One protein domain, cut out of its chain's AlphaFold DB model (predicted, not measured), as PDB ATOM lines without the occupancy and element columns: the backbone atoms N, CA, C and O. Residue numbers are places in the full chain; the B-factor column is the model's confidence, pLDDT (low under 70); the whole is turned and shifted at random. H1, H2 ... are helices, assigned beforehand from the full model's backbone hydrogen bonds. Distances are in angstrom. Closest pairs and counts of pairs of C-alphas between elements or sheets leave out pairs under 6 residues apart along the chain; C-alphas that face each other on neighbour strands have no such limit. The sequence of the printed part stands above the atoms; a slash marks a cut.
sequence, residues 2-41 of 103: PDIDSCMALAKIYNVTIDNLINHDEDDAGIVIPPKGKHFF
ATOM      1  N   PRO A   2      62.519 -10.980  63.943       75.44
ATOM      2  CA  PRO A   2      62.958  -9.809  64.704       75.44
ATOM      3  C   PRO A   2      63.920  -8.974  63.850       75.44
ATOM      4  O   PRO A   2      64.723  -9.534  63.098       75.44
ATOM      5  N   ASP A   3      63.799  -7.653  63.916       89.06
ATOM      6  CA  ASP A   3      64.692  -6.729  63.224       89.06
ATOM      7  C   ASP A   3      65.963  -6.462  64.047       89.06
ATOM      8  O   ASP A   3      65.976  -6.559  65.278       89.06
ATOM      9  N   ILE A   4      67.060  -6.151  63.350       88.62
ATOM     10  CA  ILE A   4      68.373  -5.941  63.978       88.62
ATOM     11  C   ILE A   4      68.340  -4.725  64.917       88.62
ATOM     12  O   ILE A   4      68.989  -4.751  65.964       88.62
ATOM     13  N   ASP A   5      67.558  -3.692  64.592       89.06
ATOM     14  CA  ASP A   5      67.455  -2.476  65.402       89.06
ATOM     15  C   ASP A   5      66.791  -2.750  66.759       89.06
ATOM     16  O   ASP A   5      67.289  -2.301  67.795       89.06
ATOM     17  N   SER A   6      65.742  -3.572  66.786       88.06
ATOM     18  CA  SER A   6      65.092  -4.058  68.004       88.06
ATOM     19  C   SER A   6      66.044  -4.891  68.858       88.06
ATOM     20  O   SER A   6      66.133  -4.668  70.067       88.06
ATOM     21  N   CYS A   7      66.825  -5.797  68.260       86.31
ATOM     22  CA  CYS A   7      67.843  -6.558  68.997       86.31
ATOM     23  C   CYS A   7      68.922  -5.636  69.594       86.31
ATOM     24  O   CYS A   7      69.326  -5.813  70.746       86.31
ATOM     25  N   MET A   8      69.352  -4.608  68.852       86.06
ATOM     26  CA  MET A   8      70.282  -3.584  69.346       86.06
ATOM     27  C   MET A   8      69.710  -2.759  70.496       86.06
ATOM     28  O   MET A   8      70.431  -2.464  71.454       86.06
ATOM     29  N   ALA A   9      68.432  -2.389  70.422       87.38
ATOM     30  CA  ALA A   9      67.747  -1.673  71.489       87.38
ATOM     31  C   ALA A   9      67.663  -2.525  72.763       87.38
ATOM     32  O   ALA A   9      68.013  -2.045  73.842       87.38
ATOM     33  N   LEU A  10      67.296  -3.802  72.633       86.62
ATOM     34  CA  LEU A  10      67.225  -4.736  73.756       86.62
ATOM     35  C   LEU A  10      68.595  -4.930  74.417       86.62
ATOM     36  O   LEU A  10      68.708  -4.760  75.628       86.62
ATOM     37  N   ALA A  11      69.660  -5.175  73.648       87.50
ATOM     38  CA  ALA A  11      71.001  -5.338  74.218       87.50
ATOM     39  C   ALA A  11      71.469  -4.095  74.995       87.50
ATOM     40  O   ALA A  11      72.116  -4.217  76.034       87.50
ATOM     41  N   LYS A  12      71.107  -2.889  74.530       85.19
ATOM     42  CA  LYS A  12      71.374  -1.639  75.260       85.19
ATOM     43  C   LYS A  12      70.577  -1.546  76.559       85.19
ATOM     44  O   LYS A  12      71.164  -1.197  77.576       85.19
ATOM     45  N   ILE A  13      69.279  -1.857  76.530       87.25
ATOM     46  CA  ILE A  13      68.400  -1.808  77.712       87.25
ATOM     47  C   ILE A  13      68.888  -2.778  78.790       87.25
ATOM     48  O   ILE A  13      69.010  -2.395  79.950       87.25
ATOM     49  N   TYR A  14      69.224  -4.007  78.404       80.81
ATOM     50  CA  TYR A  14      69.704  -5.034  79.330       80.81
ATOM     51  C   TYR A  14      71.197  -4.916  79.653       80.81
ATOM     52  O   TYR A  14      71.712  -5.681  80.462       80.81
ATOM     53  N   ASN A  15      71.896  -3.944  79.055       83.44
ATOM     54  CA  ASN A  15      73.335  -3.748  79.180       83.44
ATOM     55  C   ASN A  15      74.125  -5.047  78.946       83.44
ATOM     56  O   ASN A  15      74.998  -5.393  79.733       83.44
ATOM     57  N   VAL A  16      73.829  -5.761  77.862       84.56
ATOM     58  CA  VAL A  16      74.525  -6.982  77.419       84.56
ATOM     59  C   VAL A  16      75.096  -6.773  76.013       84.56
ATOM     60  O   VAL A  16      74.823  -5.767  75.354       84.56
ATOM     61  N   THR A  17      75.946  -7.681  75.535       83.50
ATOM     62  CA  THR A  17      76.355  -7.679  74.120       83.50
ATOM     63  C   THR A  17      75.281  -8.349  73.260       83.50
ATOM     64  O   THR A  17      74.503  -9.161  73.753       83.50
ATOM     65  N   ILE A  18      75.238  -8.023  71.962       83.50
ATOM     66  CA  ILE A  18      74.321  -8.683  71.015       83.50
ATOM     67  C   ILE A  18      74.596 -10.181  70.934       83.50
ATOM     68  O   ILE A  18      73.661 -10.967  70.885       83.50
ATOM     69  N   ASP A  19      75.871 -10.563  70.971       81.50
ATOM     70  CA  ASP A  19      76.282 -11.964  70.962       81.50
ATOM     71  C   ASP A  19      75.712 -12.715  72.175       81.50
ATOM     72  O   ASP A  19      74.993 -13.697  72.013       81.50
ATOM     73  N   ASN A  20      75.888 -12.161  73.383       78.75
ATOM     74  CA  ASN A  20      75.339 -12.746  74.607       78.75
ATOM     75  C   ASN A  20      73.802 -12.770  74.604       78.75
ATOM     76  O   ASN A  20      73.209 -13.656  75.199       78.75
ATOM     77  N   LEU A  21      73.143 -11.805  73.961       81.31
ATOM     78  CA  LEU A  21      71.682 -11.788  73.868       81.31
ATOM     79  C   LEU A  21      71.137 -12.920  72.976       81.31
ATOM     80  O   LEU A  21      69.988 -13.314  73.141       81.31
ATOM     81  N   ILE A  22      71.934 -13.411  72.022       82.06
ATOM     82  CA  ILE A  22      71.500 -14.383  71.007       82.06
ATOM     83  C   ILE A  22      71.991 -15.801  71.324       82.06
ATOM     84  O   ILE A  22      71.241 -16.751  71.132       82.06
ATOM     85  N   ASN A  23      73.237 -15.943  71.779       76.88
ATOM     86  CA  ASN A  23      73.944 -17.226  71.847       76.88
ATOM     87  C   ASN A  23      74.153 -17.755  73.277       76.88
ATOM     88  O   ASN A  23      74.874 -18.735  73.454       76.88
ATOM     89  N   HIS A  24      73.609 -17.100  74.306       69.94
ATOM     90  CA  HIS A  24      73.852 -17.514  75.688       69.94
ATOM     91  C   HIS A  24      72.976 -18.707  76.088       69.94
ATOM     92  O   HIS A  24      71.764 -18.559  76.228       69.94
ATOM     93  N   ASP A  25      73.603 -19.851  76.362       65.12
ATOM     94  CA  ASP A  25      72.968 -20.994  77.025       65.12
ATOM     95  C   ASP A  25      73.007 -20.807  78.550       65.12
ATOM     96  O   ASP A  25      74.065 -20.586  79.142       65.12
ATOM     97  N   GLU A  26      71.844 -20.857  79.203       60.28
ATOM     98  CA  GLU A  26      71.706 -20.652  80.657       60.28
ATOM     99  C   GLU A  26      72.332 -21.792  81.490       60.28
ATOM    100  O   GLU A  26      72.656 -21.602  82.667       60.28
ATOM    101  N   ASP A  27      72.565 -22.952  80.870       57.78
ATOM    102  CA  ASP A  27      72.945 -24.193  81.547       57.78
ATOM    103  C   ASP A  27      74.434 -24.285  81.944       57.78
ATOM    104  O   ASP A  27      74.788 -25.096  82.799       57.78
ATOM    105  N   ASP A  28      75.321 -23.448  81.387       55.34
ATOM    106  CA  ASP A  28      76.782 -23.657  81.496       55.34
ATOM    107  C   ASP A  28      77.452 -22.904  82.671       55.34
ATOM    108  O   ASP A  28      78.613 -23.139  83.011       55.34
ATOM    109  N   ALA A  29      76.735 -21.988  83.334       54.69
ATOM    110  CA  ALA A  29      77.312 -21.173  84.413       54.69
ATOM    111  C   ALA A  29      76.366 -20.835  85.575       54.69
ATOM    112  O   ALA A  29      76.828 -20.275  86.571       54.69
ATOM    113  N   GLY A  30      75.058 -21.105  85.469       54.66
ATOM    114  CA  GLY A  30      74.069 -20.637  86.453       54.66
ATOM    115  C   GLY A  30      74.025 -19.106  86.607       54.66
ATOM    116  O   GLY A  30      73.465 -18.590  87.575       54.66
ATOM    117  N   ILE A  31      74.646 -18.372  85.678       56.34
ATOM    118  CA  ILE A  31      74.717 -16.913  85.640       56.34
ATOM    119  C   ILE A  31      73.771 -16.436  84.540       56.34
ATOM    120  O   ILE A  31      73.883 -16.849  83.390       56.34
ATOM    121  N   VAL A  32      72.855 -15.535  84.899       65.19
ATOM    122  CA  VAL A  32      72.034 -14.784  83.939       65.19
ATOM    123  C   VAL A  32      72.961 -13.943  83.057       65.19
ATOM    124  O   VAL A  32      73.894 -13.337  83.583       65.19
ATOM    125  N   ILE A  33      72.681 -13.908  81.747       69.50
ATOM    126  CA  ILE A  33      73.395 -13.181  80.679       69.50
ATOM    127  C   ILE A  33      74.336 -12.088  81.227       69.50
ATOM    128  O   ILE A  33      73.863 -11.073  81.753       69.50
ATOM    129  N   PRO A  34      75.669 -12.252  81.120       70.06
ATOM    130  CA  PRO A  34      76.593 -11.375  81.811       70.06
ATOM    131  C   PRO A  34      76.514  -9.952  81.238       70.06
ATOM    132  O   PRO A  34      76.476  -9.781  80.009       70.06
ATOM    133  N   PRO A  35      76.534  -8.918  82.105       78.75
ATOM    134  CA  PRO A  35      76.544  -7.535  81.663       78.75
ATOM    135  C   PRO A  35      77.715  -7.242  80.723       78.75
ATOM    136  O   PRO A  35      78.775  -7.863  80.782       78.75
ATOM    137  N   LYS A  36      77.564  -6.224  79.881       77.38
ATOM    138  CA  LYS A  36      78.561  -5.801  78.908       77.38
ATOM    139  C   LYS A  36      79.897  -5.513  79.597       77.38
ATOM    140  O   LYS A  36      79.973  -4.727  80.540       77.38
ATOM    141  N   GLY A  37      80.957  -6.148  79.097       82.06
ATOM    142  CA  GLY A  37      82.312  -6.035  79.647       82.06
ATOM    143  C   GLY A  37      82.531  -6.794  80.961       82.06
ATOM    144  O   GLY A  37      83.614  -6.704  81.539       82.06
ATOM    145  N   LYS A  38      81.531  -7.534  81.449       83.06
ATOM    146  CA  LYS A  38      81.667  -8.509  82.532       83.06
ATOM    147  C   LYS A  38      81.705  -9.898  81.913       83.06
ATOM    148  O   LYS A  38      80.987 -10.189  80.964       83.06
ATOM    149  N   HIS A  39      82.580 -10.738  82.438       84.12
ATOM    150  CA  HIS A  39      82.859 -12.045  81.866       84.12
ATOM    151  C   HIS A  39      83.011 -13.055  82.998       84.12
ATOM    152  O   HIS A  39      83.712 -12.784  83.976       84.12
ATOM    153  N   PHE A  40      82.378 -14.215  82.844       84.19
ATOM    154  CA  PHE A  40      82.670 -15.400  83.636       84.19
ATOM    155  C   PHE A  40      83.543 -16.321  82.785       84.19
ATOM    156  O   PHE A  40      83.147 -16.718  81.696       84.19
ATOM    157  N   PHE A  41      84.752 -16.622  83.257       86.38
ATOM    158  CA  PHE A  41      85.717 -17.445  82.516       86.38
ATOM    159  C   PHE A  41      85.740 -18.905  82.983       86.38
ATOM    160  O   PHE A  41      86.672 -19.634  82.646       86.38
TER     161      PHE A  41
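This is residues 2 to 41 of the 103 residues of the protein "AbrB family transcriptional regulator" of Coprobacillus sp. 3_3_56FAA (UniProt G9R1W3). The ten-residue helix H1 makes one end of an elongated shape, and the shorter helix H2 meets it in an L-like corner just after a tight link. From H2 a long tail with no named element, residues 24 to 41, loops out at the end away from H1, folds back to about Pro 35 beside the link between the helices, and turns outward again to Phe 41. The printed part has 40 residues, with two named helices in the order H1, H2 and no named strand; its class is all helix, though under half of the residues, 16 of 40, are in named elements. It is only just compact, close to loose, with a radius of gyration of the C-alphas of 10.4 A, and the C-alphas span 29 by 18 by 12 A.

H1, residues 4 to 13, and H2, residues 18 to 23, touch, with 4 pairs of C-alphas within 8 A. Their closest C-alphas are those of Ala 11 and Ile 18, 5.7 A apart. Their lines are about perpendicular, at 79 degrees, and their centres are 10.6 A apart. The link between them, 4 residues, is tight. In both H1 and H2 every O i to N i+4 pair is within hydrogen-bond range.

H1 runs 14.3 A from C-alpha 4 at (68.373, -5.941, 63.978) to C-alpha 13 at (68.400, -1.808, 77.712). H2 measures 8.6 A from first to last C-alpha and ends with C-alpha 23 at (73.944, -17.226, 71.847).

The two C-alphas farthest apart are those of Asp 3 and Phe 41, 30.5 A. The printed part has no cut. The mean pLDDT of the printed part is 77.7, and residues 24 to 33 are under 70.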